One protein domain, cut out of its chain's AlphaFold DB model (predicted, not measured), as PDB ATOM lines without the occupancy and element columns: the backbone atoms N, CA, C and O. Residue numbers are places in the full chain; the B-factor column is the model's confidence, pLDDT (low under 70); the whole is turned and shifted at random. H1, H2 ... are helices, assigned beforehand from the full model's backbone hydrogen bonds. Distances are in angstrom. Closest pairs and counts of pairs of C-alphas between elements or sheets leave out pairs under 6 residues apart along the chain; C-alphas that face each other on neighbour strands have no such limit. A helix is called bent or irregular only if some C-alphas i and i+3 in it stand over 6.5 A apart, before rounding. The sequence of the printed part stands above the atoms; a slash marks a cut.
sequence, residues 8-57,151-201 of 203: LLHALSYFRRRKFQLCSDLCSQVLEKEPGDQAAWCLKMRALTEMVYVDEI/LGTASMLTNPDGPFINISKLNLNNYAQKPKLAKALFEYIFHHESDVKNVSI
ATOM      1  N   LEU A   8     -46.227  12.049  12.317       90.94
ATOM      2  CA  LEU A   8     -45.142  11.067  12.319       90.94
ATOM      3  C   LEU A   8     -45.398   9.951  11.296       90.94
ATOM      4  O   LEU A   8     -44.506   9.593  10.517       90.94
ATOM      5  N   LEU A   9     -46.629   9.441  11.229       93.50
ATOM      6  CA  LEU A   9     -47.027   8.462  10.216       93.50
ATOM      7  C   LEU A   9     -46.890   9.016   8.787       93.50
ATOM      8  O   LEU A   9     -46.462   8.299   7.873       93.50
ATOM      9  N   HIS A  10     -47.201  10.297   8.583       93.81
ATOM     10  CA  HIS A  10     -47.035  10.949   7.283       93.81
ATOM     11  C   HIS A  10     -45.559  11.095   6.887       93.81
ATOM     12  O   HIS A  10     -45.196  10.767   5.752       93.81
ATOM     13  N   ALA A  11     -44.687  11.481   7.826       94.75
ATOM     14  CA  ALA A  11     -43.236  11.502   7.618       94.75
ATOM     15  C   ALA A  11     -42.698  10.111   7.254       94.75
ATOM     16  O   ALA A  11     -41.974   9.961   6.269       94.75
ATOM     17  N   LEU A  12     -43.118   9.064   7.972       94.81
ATOM     18  CA  LEU A  12     -42.734   7.681   7.668       94.81
ATOM     19  C   LEU A  12     -43.157   7.271   6.252       94.81
ATOM     20  O   LEU A  12     -42.395   6.625   5.527       94.81
ATOM     21  N   SER A  13     -44.353   7.676   5.826       95.81
ATOM     22  CA  SER A  13     -44.827   7.455   4.460       95.81
ATOM     23  C   SER A  13     -43.963   8.185   3.423       95.81
ATOM     24  O   SER A  13     -43.688   7.639   2.350       95.81
ATOM     25  N   TYR A  14     -43.503   9.409   3.705       96.38
ATOM     26  CA  TYR A  14     -42.553  10.113   2.837       96.38
ATOM     27  C   TYR A  14     -41.196   9.417   2.764       96.38
ATOM     28  O   TYR A  14     -40.700   9.193   1.657       96.38
ATOM     29  N   PHE A  15     -40.649   8.995   3.905       96.19
ATOM     30  CA  PHE A  15     -39.385   8.267   3.971       96.19
ATOM     31  C   PHE A  15     -39.425   6.982   3.135       96.19
ATOM     32  O   PHE A  15     -38.573   6.768   2.274       96.19
ATOM     33  N   ARG A  16     -40.478   6.164   3.288       96.31
ATOM     34  CA  ARG A  16     -40.649   4.922   2.507       96.31
ATOM     35  C   ARG A  16     -40.736   5.161   0.999       96.31
ATOM     36  O   ARG A  16     -40.333   4.300   0.225       96.31
ATOM     37  N   ARG A  17     -41.245   6.321   0.576       96.62
ATOM     38  CA  ARG A  17     -41.342   6.735  -0.835       96.62
ATOM     39  C   ARG A  17     -40.089   7.461  -1.337       96.62
ATOM     40  O   ARG A  17     -40.139   8.042  -2.418       96.62
ATOM     41  N   ARG A  18     -38.994   7.463  -0.563       94.44
ATOM     42  CA  ARG A  18     -37.742   8.188  -0.850       94.44
ATOM     43  C   ARG A  18     -37.923   9.699  -1.031       94.44
ATOM     44  O   ARG A  18     -37.119  10.365  -1.674       94.44
ATOM     45  N   LYS A  19     -38.984  10.270  -0.451       95.25
ATOM     46  CA  LYS A  19     -39.215  11.720  -0.417       95.25
ATOM     47  C   LYS A  19     -38.533  12.301   0.819       95.25
ATOM     48  O   LYS A  19     -39.198  12.730   1.758       95.25
ATOM     49  N   PHE A  20     -37.202  12.255   0.832       93.50
ATOM     50  CA  PHE A  20     -36.411  12.561   2.026       93.50
ATOM     51  C   PHE A  20     -36.531  14.021   2.473       93.50
ATOM     52  O   PHE A  20     -36.591  14.264   3.671       93.50
ATOM     53  N   GLN A  21     -36.635  14.974   1.536       91.81
ATOM     54  CA  GLN A  21     -36.748  16.408   1.856       91.81
ATOM     55  C   GLN A  21     -38.023  16.686   2.657       91.81
ATOM     56  O   GLN A  21     -37.957  17.072   3.817       91.81
ATOM     57  N   LEU A  22     -39.177  16.291   2.107       93.00
ATOM     58  CA  LEU A  22     -40.475  16.419   2.782       93.00
ATOM     59  C   LEU A  22     -40.527  15.681   4.126       93.00
ATOM     60  O   LEU A  22     -41.220  16.114   5.042       93.00
ATOM     61  N   CYS A  23     -39.823  14.551   4.243       93.94
ATOM     62  CA  CYS A  23     -39.701  13.836   5.509       93.94
ATOM     63  C   CYS A  23     -38.908  14.651   6.539       93.94
ATOM     64  O   CYS A  23     -39.356  14.778   7.673       93.94
ATOM     65  N   SER A  24     -37.754  15.196   6.149       92.44
ATOM     66  CA  SER A  24     -36.914  16.029   7.013       92.44
ATOM     67  C   SER A  24     -37.667  17.272   7.484       92.44
ATOM     68  O   SER A  24     -37.698  17.535   8.684       92.44
ATOM     69  N   ASP A  25     -38.340  17.973   6.568       92.69
ATOM     70  CA  ASP A  25     -39.099  19.193   6.864       92.69
ATOM     71  C   ASP A  25     -40.225  18.926   7.866       92.69
ATOM     72  O   ASP A  25     -40.397  19.651   8.845       92.69
ATOM     73  N   LEU A  26     -40.975  17.841   7.659       93.19
ATOM     74  CA  LEU A  26     -42.076  17.480   8.543       93.19
ATOM     75  C   LEU A  26     -41.567  17.004   9.910       93.19
ATOM     76  O   LEU A  26     -42.144  17.358  10.935       93.19
ATOM     77  N   CYS A  27     -40.450  16.272   9.956       92.81
ATOM     78  CA  CYS A  27     -39.799  15.932  11.219       92.81
ATOM     79  C   CYS A  27     -39.264  17.169  11.957       92.81
ATOM     80  O   CYS A  27     -39.328  17.188  13.182       92.81
ATOM     81  N   SER A  28     -38.780  18.206  11.261       92.12
ATOM     82  CA  SER A  28     -38.414  19.485  11.897       92.12
ATOM     83  C   SER A  28     -39.616  20.111  12.602       92.12
ATOM     84  O   SER A  28     -39.521  20.433  13.780       92.12
ATOM     85  N   GLN A  29     -40.772  20.170  11.931       92.00
ATOM     86  CA  GLN A  29     -42.008  20.712  12.511       92.00
ATOM     87  C   GLN A  29     -42.494  19.914  13.730       92.00
ATOM     88  O   GLN A  29     -43.047  20.487  14.668       92.00
ATOM     89  N   VAL A  30     -42.315  18.588  13.726       92.62
ATOM     90  CA  VAL A  30     -42.643  17.742  14.886       92.62
ATOM     91  C   VAL A  30     -41.687  18.022  16.044       92.62
ATOM     92  O   VAL A  30     -42.147  18.218  17.163       92.62
ATOM     93  N   LEU A  31     -40.382  18.114  15.781       91.38
ATOM     94  CA  LEU A  31     -39.365  18.372  16.807       91.38
ATOM     95  C   LEU A  31     -39.448  19.785  17.404       91.38
ATOM     96  O   LEU A  31     -39.099  19.972  18.567       91.38
ATOM     97  N   GLU A  32     -39.922  20.772  16.643       90.56
ATOM     98  CA  GLU A  32     -40.213  22.118  17.158       90.56
ATOM     99  C   GLU A  32     -41.360  22.110  18.177       90.56
ATOM    100  O   GLU A  32     -41.318  22.844  19.164       90.56
ATOM    101  N   LYS A  33     -42.377  21.267  17.955       91.50
ATOM    102  CA  LYS A  33     -43.516  21.109  18.872       91.50
ATOM    103  C   LYS A  33     -43.165  20.228  20.068       91.50
ATOM    104  O   LYS A  33     -43.539  20.547  21.193       91.50
ATOM    105  N   GLU A  34     -42.455  19.131  19.824       92.12
ATOM    106  CA  GLU A  34     -42.056  18.149  20.828       92.12
ATOM    107  C   GLU A  34     -40.556  17.816  20.704       92.12
ATOM    108  O   GLU A  34     -40.166  16.866  20.020       92.12
ATOM    109  N   PRO A  35     -39.681  18.553  21.417       87.25
ATOM    110  CA  PRO A  35     -38.229  18.360  21.331       87.25
ATOM    111  C   PRO A  35     -37.729  16.995  21.829       87.25
ATOM    112  O   PRO A  35     -36.579  16.627  21.585       87.25
ATOM    113  N   GLY A  36     -38.560  16.261  22.574       86.62
ATOM    114  CA  GLY A  36     -38.221  14.972  23.178       86.62
ATOM    115  C   GLY A  36     -38.513  13.751  22.304       86.62
ATOM    116  O   GLY A  36     -38.167  12.638  22.713       86.62
ATOM    117  N   ASP A  37     -39.133  13.924  21.130       91.50
ATOM    118  CA  ASP A  37     -39.538  12.794  20.293       91.50
ATOM    119  C   ASP A  37     -38.337  12.133  19.590       91.50
ATOM    120  O   ASP A  37     -37.839  12.562  18.543       91.50
ATOM    121  N   GLN A  38     -37.889  11.014  20.164       89.81
ATOM    122  CA  GLN A  38     -36.792  10.205  19.633       89.81
ATOM    123  C   GLN A  38     -37.126   9.562  18.280       89.81
ATOM    124  O   GLN A  38     -36.206   9.252  17.518       89.81
ATOM    125  N   ALA A  39     -38.407   9.338  17.965       92.31
ATOM    126  CA  ALA A  39     -38.818   8.723  16.708       92.31
ATOM    127  C   ALA A  39     -38.681   9.713  15.547       92.31
ATOM    128  O   ALA A  39     -38.019   9.386  14.558       92.31
ATOM    129  N   ALA A  40     -39.218  10.930  15.690       93.00
ATOM    130  CA  ALA A  40     -39.015  12.007  14.721       93.00
ATOM    131  C   ALA A  40     -37.527  12.365  14.569       93.00
ATOM    132  O   ALA A  40     -37.051  12.559  13.448       93.00
ATOM    133  N   TRP A  41     -36.773  12.368  15.673       92.25
ATOM    134  CA  TRP A  41     -35.330  12.618  15.653       92.25
ATOM    135  C   TRP A  41     -34.567  11.563  14.840       92.25
ATOM    136  O   TRP A  41     -33.799  11.901  13.938       92.25
ATOM    137  N   CYS A  42     -34.832  10.278  15.095       93.06
ATOM    138  CA  CYS A  42     -34.233   9.171  14.350       93.06
ATOM    139  C   CYS A  42     -34.623   9.192  12.867       93.06
ATOM    140  O   CYS A  42     -33.775   9.011  11.994       93.06
ATOM    141  N   LEU A  43     -35.895   9.457  12.567       94.06
ATOM    142  CA  LEU A  43     -36.387   9.507  11.195       94.06
ATOM    143  C   LEU A  43     -35.752  10.653  10.399       94.06
ATOM    144  O   LEU A  43     -35.360  10.444   9.251       94.06
ATOM    145  N   LYS A  44     -35.582  11.826  11.021       92.81
ATOM    146  CA  LYS A  44     -34.873  12.959  10.419       92.81
ATOM    147  C   LYS A  44     -33.405  12.638  10.155       92.81
ATOM    148  O   LYS A  44     -32.950  12.879   9.042       92.81
ATOM    149  N   MET A  45     -32.692  12.042  11.122       91.62
ATOM    150  CA  MET A  45     -31.303  11.598  10.914       91.62
ATOM    151  C   MET A  45     -31.200  10.698   9.683       91.62
ATOM    152  O   MET A  45     -30.414  10.975   8.784       91.62
ATOM    153  N   ARG A  46     -32.048   9.667   9.601       93.75
ATOM    154  CA  ARG A  46     -32.040   8.737   8.467       93.75
ATOM    155  C   ARG A  46     -32.385   9.420   7.152       93.75
ATOM    156  O   ARG A  46     -31.751   9.132   6.147       93.75
ATOM    157  N   ALA A  47     -33.367  10.322   7.136       93.50
ATOM    158  CA  ALA A  47     -33.717  11.066   5.931       93.50
ATOM    159  C   ALA A  47     -32.533  11.902   5.420       93.50
ATOM    160  O   ALA A  47     -32.249  11.860   4.228       93.50
ATOM    161  N   LEU A  48     -31.825  12.603   6.312       91.00
ATOM    162  CA  LEU A  48     -30.640  13.390   5.959       91.00
ATOM    163  C   LEU A  48     -29.496  12.506   5.451       91.00
ATOM    164  O   LEU A  48     -28.884  12.824   4.435       91.00
ATOM    165  N   THR A  49     -29.247  11.372   6.106       90.88
ATOM    166  CA  THR A  49     -28.232  10.412   5.664       90.88
ATOM    167  C   THR A  49     -28.534   9.871   4.272       90.88
ATOM    168  O   THR A  49     -27.671   9.899   3.402       90.88
ATOM    169  N   GLU A  50     -29.766   9.430   4.025       91.38
ATOM    170  CA  GLU A  50     -30.183   8.825   2.754       91.38
ATOM    171  C   GLU A  50     -30.193   9.824   1.582       91.38
ATOM    172  O   GLU A  50     -30.091   9.420   0.426       91.38
ATOM    173  N   MET A  51     -30.268  11.137   1.841       88.00
ATOM    174  CA  MET A  51     -30.095  12.158   0.794       88.00
ATOM    175  C   MET A  51     -28.679  12.186   0.216       88.00
ATOM    176  O   MET A  51     -28.505  12.527  -0.954       88.00
ATOM    177  N   VAL A  52     -27.676  11.888   1.042       87.75
ATOM    178  CA  VAL A  52     -26.251  11.985   0.686       87.75
ATOM    179  C   VAL A  52     -25.556  10.629   0.655       87.75
ATOM    180  O   VAL A  52     -24.359  10.572   0.376       87.75
ATOM    181  N   TYR A  53     -26.298   9.555   0.923       88.38
ATOM    182  CA  TYR A  53     -25.784   8.200   0.993       88.38
ATOM    183  C   TYR A  53     -25.170   7.780  -0.342       88.38
ATOM    184  O   TYR A  53     -25.771   7.928  -1.410       88.38
ATOM    185  N   VAL A  54     -23.968   7.220  -0.265       85.81
ATOM    186  CA  VAL A  54     -23.286   6.581  -1.386       85.81
ATOM    187  C   VAL A  54     -22.716   5.264  -0.877       85.81
ATOM    188  O   VAL A  54     -22.185   5.212   0.229       85.81
ATOM    189  N   ASP A  55     -22.840   4.207  -1.677       87.06
ATOM    190  CA  ASP A  55     -22.309   2.897  -1.317       87.06
ATOM    191  C   ASP A  55     -20.778   2.935  -1.245       87.06
ATOM    192  O   ASP A  55     -20.090   3.296  -2.202       87.06
ATOM    193  N   GLU A  56     -20.237   2.527  -0.104       83.75
ATOM    194  CA  GLU A  56     -18.807   2.578   0.174       83.75
ATOM    195  C   GLU A  56     -17.996   1.602  -0.672       83.75
ATOM    196  O   GLU A  56     -16.801   1.812  -0.865       83.75
ATOM    197  N   ILE A  57     -18.632   0.563  -1.215       86.00
ATOM    198  CA  ILE A  57     -17.975  -0.383  -2.122       86.00
ATOM    199  C   ILE A  57     -17.600   0.308  -3.441       86.00
ATOM    200  O   ILE A  57     -16.578  -0.008  -4.055       86.00
ATOM    201  N   LEU A 151     -14.485  18.920   3.354       43.34
ATOM    202  CA  LEU A 151     -13.967  20.079   4.096       43.34
ATOM    203  C   LEU A 151     -14.358  21.454   3.501       43.34
ATOM    204  O   LEU A 151     -14.244  22.454   4.200       43.34
ATOM    205  N   GLY A 152     -14.826  21.527   2.246       41.19
ATOM    206  CA  GLY A 152     -15.311  22.763   1.608       41.19
ATOM    207  C   GLY A 152     -16.810  22.817   1.279       41.19
ATOM    208  O   GLY A 152     -17.264  23.823   0.746       41.19
ATOM    209  N   THR A 153     -17.587  21.767   1.562       42.62
ATOM    210  CA  THR A 153     -19.039  21.724   1.263       42.62
ATOM    211  C   THR A 153     -19.924  21.686   2.498       42.62
ATOM    212  O   THR A 153     -21.130  21.829   2.343       42.62
ATOM    213  N   ALA A 154     -19.376  21.581   3.713       42.00
ATOM    214  CA  ALA A 154     -20.164  21.833   4.925       42.00
ATOM    215  C   ALA A 154     -20.784  23.251   4.915       42.00
ATOM    216  O   ALA A 154     -21.877  23.448   5.430       42.00
ATOM    217  N   SER A 155     -20.134  24.215   4.247       39.41
ATOM    218  CA  SER A 155     -20.662  25.561   3.984       39.41
ATOM    219  C   SER A 155     -21.565  25.672   2.741       39.41
ATOM    220  O   SER A 155     -22.252  26.674   2.597       39.41
ATOM    221  N   MET A 156     -21.582  24.679   1.841       40.75
ATOM    222  CA  MET A 156     -22.476  24.647   0.664       40.75
ATOM    223  C   MET A 156     -23.745  23.813   0.896       40.75
ATOM    224  O   MET A 156     -24.750  24.034   0.229       40.75
ATOM    225  N   LEU A 157     -23.698  22.858   1.828       47.31
ATOM    226  CA  LEU A 157     -24.828  22.077   2.340       47.31
ATOM    227  C   LEU A 157     -25.286  22.618   3.702       47.31
ATOM    228  O   LEU A 157     -25.746  21.867   4.559       47.31
ATOM    229  N   THR A 158     -25.143  23.924   3.936       45.09
ATOM    230  CA  THR A 158     -25.820  24.558   5.066       45.09
ATOM    231  C   THR A 158     -27.313  24.439   4.814       45.09
ATOM    232  O   THR A 158     -27.867  25.175   3.994       45.09
ATOM    233  N   ASN A 159     -27.968  23.511   5.512       55.62
ATOM    234  CA  ASN A 159     -29.403  23.623   5.716       55.62
ATOM    235  C   ASN A 159     -29.676  25.043   6.244       55.62
ATOM    236  O   ASN A 159     -28.881  25.537   7.054       55.62
ATOM    237  N   PRO A 160     -30.748  25.716   5.795       59.06
ATOM    238  CA  PRO A 160     -31.056  27.081   6.226       59.06
ATOM    239  C   PRO A 160     -31.132  27.214   7.759       59.06
ATOM    240  O   PRO A 160     -30.789  28.265   8.292       59.06
ATOM    241  N   ASP A 161     -31.461  26.121   8.456       62.12
ATOM    242  CA  ASP A 161     -31.573  26.038   9.920       62.12
ATOM    243  C   ASP A 161     -30.277  25.616  10.646       62.12
ATOM    244  O   ASP A 161     -30.268  25.436  11.865       62.12
ATOM    245  N   GLY A 162     -29.160  25.450   9.928       73.88
ATOM    246  CA  GLY A 162     -27.873  25.043  10.497       73.88
ATOM    247  C   GLY A 162     -27.699  23.523  10.684       73.88
ATOM    248  O   GLY A 162     -28.467  22.723  10.141       73.88
ATOM    249  N   PRO A 163     -26.636  23.087  11.394       81.50
ATOM    250  CA  PRO A 163     -26.345  21.668  11.594       81.50
ATOM    251  C   PRO A 163     -27.407  21.015  12.482       81.50
ATOM    252  O   PRO A 163     -27.729  21.525  13.553       81.50
ATOM    253  N   PHE A 164     -27.920  19.855  12.061       84.94
ATOM    254  CA  PHE A 164     -28.997  19.177  12.784       84.94
ATOM    255  C   PHE A 164     -28.559  18.685  14.169       84.94
ATOM    256  O   PHE A 164     -29.274  18.874  15.153       84.94
ATOM    257  N   ILE A 165     -27.383  18.059  14.259       85.94
ATOM    258  CA  ILE A 165     -26.827  17.541  15.512       85.94
ATOM    259  C   ILE A 165     -25.392  18.028  15.640       85.94
ATOM    260  O   ILE A 165     -24.575  17.842  14.744       85.94
ATOM    261  N   ASN A 166     -25.059  18.605  16.793       86.25
ATOM    262  CA  ASN A 166     -23.674  18.909  17.118       86.25
ATOM    263  C   ASN A 166     -23.024  17.701  17.809       86.25
ATOM    264  O   ASN A 166     -23.264  17.458  18.994       86.25
ATOM    265  N   ILE A 167     -22.180  16.978  17.070       83.12
ATOM    266  CA  ILE A 167     -21.509  15.754  17.533       83.12
ATOM    267  C   ILE A 167     -20.681  16.016  18.802       83.12
ATOM    268  O   ILE A 167     -20.697  15.205  19.721       83.12
ATOM    269  N   SER A 168     -20.035  17.185  18.914       84.19
ATOM    270  CA  SER A 168     -19.180  17.527  20.066       84.19
ATOM    271  C   SER A 168     -19.937  17.668  21.392       84.19
ATOM    272  O   SER A 168     -19.346  17.527  22.459       84.19
ATOM    273  N   LYS A 169     -21.247  17.944  21.340       85.38
ATOM    274  CA  LYS A 169     -22.100  18.098  22.529       85.38
ATOM    275  C   LYS A 169     -22.819  16.803  22.908       85.38
ATOM    276  O   LYS A 169     -23.439  16.739  23.968       85.38
ATOM    277  N   LEU A 170     -22.781  15.790  22.043       86.06
ATOM    278  CA  LEU A 170     -23.524  14.553  22.221       86.06
ATOM    279  C   LEU A 170     -22.694  13.537  23.015       86.06
ATOM    280  O   LEU A 170     -21.572  13.208  22.643       86.06
ATOM    281  N   ASN A 171     -23.259  12.982  24.089       88.06
ATOM    282  CA  ASN A 171     -22.608  11.889  24.813       88.06
ATOM    283  C   ASN A 171     -22.832  10.558  24.079       88.06
ATOM    284  O   ASN A 171     -23.843   9.885  24.296       88.06
ATOM    285  N   LEU A 172     -21.879  10.183  23.226       87.81
ATOM    286  CA  LEU A 172     -21.936   8.979  22.392       87.81
ATOM    287  C   LEU A 172     -22.077   7.685  23.211       87.81
ATOM    288  O   LEU A 172     -22.838   6.805  22.814       87.81
ATOM    289  N   ASN A 173     -21.469   7.612  24.402       87.88
ATOM    290  CA  ASN A 173     -21.549   6.431  25.275       87.88
ATOM    291  C   ASN A 173     -22.993   6.111  25.687       87.88
ATOM    292  O   ASN A 173     -23.370   4.947  25.796       87.88
ATOM    293  N   ASN A 174     -23.830   7.137  25.876       89.06
ATOM    294  CA  ASN A 174     -25.239   6.942  26.223       89.06
ATOM    295  C   ASN A 174     -26.061   6.410  25.041       89.06
ATOM    296  O   ASN A 174     -27.018   5.659  25.241       89.06
ATOM    297  N   TYR A 175     -25.714   6.810  23.814       87.44
ATOM    298  CA  TYR A 175     -26.407   6.360  22.607       87.44
ATOM    299  C   TYR A 175     -25.946   4.975  22.158       87.44
ATOM    300  O   TYR A 175     -26.780   4.217  21.667       87.44
ATOM    301  N   ALA A 176     -24.689   4.604  22.417       88.94
ATOM    302  CA  ALA A 176     -24.157   3.264  22.162       88.94
ATOM    303  C   ALA A 176     -24.956   2.169  22.901       88.94
ATOM    304  O   ALA A 176     -25.258   1.122  22.336       88.94
ATOM    305  N   GLN A 177     -25.427   2.450  24.124       90.12
ATOM    306  CA  GLN A 177     -26.277   1.522  24.892       90.12
ATOM    307  C   GLN A 177     -27.669   1.290  24.269       90.12
ATOM    308  O   GLN A 177     -28.386   0.366  24.656       90.12
ATOM    309  N   LYS A 178     -28.093   2.129  23.312       90.69
ATOM    310  CA  LYS A 178     -29.411   2.067  22.665       90.69
ATOM    311  C   LYS A 178     -29.251   1.667  21.194       90.69
ATOM    312  O   LYS A 178     -29.261   2.542  20.326       90.69
ATOM    313  N   PRO A 179     -29.225   0.364  20.851       87.06
ATOM    314  CA  PRO A 179     -28.839  -0.101  19.513       87.06
ATOM    315  C   PRO A 179     -29.744   0.415  18.385       87.06
ATOM    316  O   PRO A 179     -29.297   0.587  17.253       87.06
ATOM    317  N   LYS A 180     -31.023   0.695  18.681       87.12
ATOM    318  CA  LYS A 180     -31.974   1.252  17.706       87.12
ATOM    319  C   LYS A 180     -31.598   2.669  17.257       87.12
ATOM    320  O   LYS A 180     -31.817   3.004  16.100       87.12
ATOM    321  N   LEU A 181     -31.050   3.480  18.165       88.94
ATOM    322  CA  LEU A 181     -30.586   4.839  17.875       88.94
ATOM    323  C   LEU A 181     -29.122   4.838  17.434       88.94
ATOM    324  O   LEU A 181     -28.780   5.582  16.523       88.94
ATOM    325  N   ALA A 182     -28.291   3.972  18.023       90.69
ATOM    326  CA  ALA A 182     -26.872   3.856  17.703       90.69
ATOM    327  C   ALA A 182     -26.632   3.609  16.210       90.69
ATOM    328  O   ALA A 182     -25.808   4.288  15.618       90.69
ATOM    329  N   LYS A 183     -27.393   2.704  15.576       91.38
ATOM    330  CA  LYS A 183     -27.243   2.414  14.138       91.38
ATOM    331  C   LYS A 183     -27.542   3.625  13.255       91.38
ATOM    332  O   LYS A 183     -26.738   3.966  12.398       91.38
ATOM    333  N   ALA A 184     -28.668   4.298  13.494       91.38
ATOM    334  CA  ALA A 184     -29.040   5.486  12.725       91.38
ATOM    335  C   ALA A 184     -28.060   6.647  12.960       91.38
ATOM    336  O   ALA A 184     -27.711   7.365  12.027       91.38
ATOM    337  N   LEU A 185     -27.589   6.808  14.200       91.00
ATOM    338  CA  LEU A 185     -26.597   7.816  14.559       91.00
ATOM    339  C   LEU A 185     -25.233   7.516  13.923       91.00
ATOM    340  O   LEU A 185     -24.597   8.423  13.400       91.00
ATOM    341  N   PHE A 186     -24.803   6.255  13.921       91.75
ATOM    342  CA  PHE A 186     -23.593   5.796  13.243       91.75
ATOM    343  C   PHE A 186     -23.650   6.122  11.748       91.75
ATOM    344  O   PHE A 186     -22.745   6.773  11.233       91.75
ATOM    345  N   GLU A 187     -24.737   5.736  11.068       89.75
ATOM    346  CA  GLU A 187     -24.926   5.994   9.635       89.75
ATOM    347  C   GLU A 187     -24.906   7.501   9.328       89.75
ATOM    348  O   GLU A 187     -24.311   7.923   8.338       89.75
ATOM    349  N   TYR A 188     -25.499   8.327  10.195       89.50
ATOM    350  CA  TYR A 188     -25.446   9.787  10.090       89.50
ATOM    351  C   TYR A 188     -24.027  10.343  10.245       89.50
ATOM    352  O   TYR A 188     -23.546  11.050   9.360       89.50
ATOM    353  N   ILE A 189     -23.315  10.007  11.322       88.81
ATOM    354  CA  ILE A 189     -21.964  10.544  11.549       88.81
ATOM    355  C   ILE A 189     -21.005  10.065  10.441       88.81
ATOM    356  O   ILE A 189     -20.156  10.827   9.978       88.81
ATOM    357  N   PHE A 190     -21.168   8.827   9.970       87.50
ATOM    358  CA  PHE A 190     -20.294   8.233   8.967       87.50
ATOM    359  C   PHE A 190     -20.550   8.764   7.548       87.50
ATOM    360  O   PHE A 190     -19.612   9.233   6.910       87.50
ATOM    361  N   HIS A 191     -21.794   8.738   7.057       86.25
ATOM    362  CA  HIS A 191     -22.091   9.115   5.666       86.25
ATOM    363  C   HIS A 191     -22.449  10.597   5.486       86.25
ATOM    364  O   HIS A 191     -22.150  11.164   4.435       86.25
ATOM    365  N   HIS A 192     -23.091  11.239   6.471       85.75
ATOM    366  CA  HIS A 192     -23.489  12.649   6.365       85.75
ATOM    367  C   HIS A 192     -22.381  13.590   6.852       85.75
ATOM    368  O   HIS A 192     -21.944  14.462   6.105       85.75
ATOM    369  N   GLU A 193     -21.883  13.389   8.075       82.88
ATOM    370  CA  GLU A 193     -20.848  14.260   8.668       82.88
ATOM    371  C   GLU A 193     -19.422  13.886   8.228       82.88
ATOM    372  O   GLU A 193     -18.516  14.713   8.305       82.88
ATOM    373  N   SER A 194     -19.211  12.662   7.723       80.06
ATOM    374  CA  SER A 194     -17.892  12.144   7.314       80.06
ATOM    375  C   SER A 194     -16.840  12.165   8.441       80.06
ATOM    376  O   SER A 194     -15.638  12.271   8.180       80.06
ATOM    377  N   ASP A 195     -17.271  12.047   9.703       82.62
ATOM    378  CA  ASP A 195     -16.396  12.086  10.882       82.62
ATOM    379  C   ASP A 195     -16.071  10.681  11.402       82.62
ATOM    380  O   ASP A 195     -16.671  10.158  12.343       82.62
ATOM    381  N   VAL A 196     -15.058  10.063  10.801       80.19
ATOM    382  CA  VAL A 196     -14.661   8.680  11.109       80.19
ATOM    383  C   VAL A 196     -14.049   8.518  12.508       80.19
ATOM    384  O   VAL A 196     -14.058   7.415  13.060       80.19
ATOM    385  N   LYS A 197     -13.570   9.598  13.138       80.62
ATOM    386  CA  LYS A 197     -12.993   9.514  14.490       80.62
ATOM    387  C   LYS A 197     -14.081   9.268  15.529       80.62
ATOM    388  O   LYS A 197     -13.962   8.348  16.334       80.62
ATOM    389  N   ASN A 198     -15.149  10.059  15.476       78.88
ATOM    390  CA  ASN A 198     -16.236   9.981  16.449       78.88
ATOM    391  C   ASN A 198     -17.147   8.764  16.229       78.88
ATOM    392  O   ASN A 198     -17.701   8.231  17.188       78.88
ATOM    393  N   VAL A 199     -17.242   8.272  14.992       76.06
ATOM    394  CA  VAL A 199     -17.980   7.045  14.648       76.06
ATOM    395  C   VAL A 199     -17.526   5.833  15.466       76.06
ATOM    396  O   VAL A 199     -18.361   5.050  15.916       76.06
ATOM    397  N   SER A 200     -16.219   5.697  15.709       70.25
ATOM    398  CA  SER A 200     -15.637   4.542  16.413       70.25
ATOM    399  C   SER A 200     -16.114   4.384  17.864       70.25
ATOM    400  O   SER A 200     -15.947   3.317  18.437       70.25
ATOM    401  N   ILE A 201     -16.694   5.430  18.463       70.31
ATOM    402  CA  ILE A 201     -17.191   5.428  19.851       70.31
ATOM    403  C   ILE A 201     -18.641   4.905  19.926       70.31
ATOM    404  O   ILE A 201     -19.138   4.573  20.998       70.31
TER     405      ILE A 201
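What this domain is: This is residues 8 to 57 and 151 to 201 of the 203 residues of the protein "tetratricopeptide repeat protein 8-like" of Thamnophis sirtalis (UniProt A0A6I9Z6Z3). Three helices, H1, H2 and H3, stand side by side as a small triangular bundle, and H5 packs on H3 away from the other two. The short helices H4 and H6 meet H5, H4 near its first residues and H6 along its second half, while residues 155 to 160 of a long stretch without a named element stick out. The printed part has 101 residues with six named helices, in the order H1 to H6, and no named strand; 61 residues are in the helices, and the class is all helix. The whole is compact, with a radius of gyration of the C-alphas of 13.4 A and spans of 35 by 31 by 28 A.

Where its parts are: H1, residues 8 to 16, begins at C-alpha 8 at (-45.142, 11.067, 12.319). H2 is residues 20 to 33, 20.2 A from first to last C-alpha. H3, residues 38 to 52, is the longest helix, 21.8 A, and ends at C-alpha 52 at (-26.251, 11.985, 0.686). After the cut, residues 151 to 171 hold no named element. H4 is residues 172 to 176. H5, residues 179 to 192, measures 19.1 A; it is neither bent nor irregular, but only just: C-alphas 180 and 183 are 6.0 A apart. H6, residues 196 to 199, ends at C-alpha 199 at (-17.980, 7.045, 14.648).

How they stand to each other: H3 and H5 are the hub, touching three helices each, and the helix packing is mostly aligned. H1 and H2 form a helical hairpin; they touch at a shallow tilt of 19 degrees, opposite ways, and their closest C-alphas are those of Ala 11 and Cys 23, 4.7 A apart. H2 and H3 form a second helical hairpin, at a shallow tilt of 28 degrees, with the C-alphas of Phe 20 and Ala 47 closest at 5.0 A. H1 touches H3, the same way at a shallow tilt of 23 degrees; the closest C-alphas are Phe 15 and Ala 47, 6.6 A. H3 touches H5, the same way at a shallow tilt of 30 degrees, closest at the C-alphas of Thr 49 and Tyr 188, 5.3 A. H5, with residues 181 to 182 alone, only just touches H4, with 3 pairs of C-alphas within 8 A and only at the corner; the closest are Ala 176 and Ala 182, 5.3 A. With residues 186 to 190 alone H5 touches H6, closest at the C-alphas of Phe 186 and Val 199, 5.9 A. H1 and H2 are both apart from H5. Every O i to N i+4 pair is within hydrogen-bond range in H1, H2 and H4, against 10 of 11 in H3 and 9 of 10 in H5; H6 is too short for such a pair.

The domain as a whole: The C-alphas of Lys 33 and Ile 57 are the two farthest apart, 39.4 A. Residues 58 to 150 are not printed, and C-alphas 57 and 151 are 21.8 A apart across the cut, on the link from H3 to H4. The links printed whole are tight. Mean pLDDT of the printed part is 84.4; residues 151 to 161 are under 70.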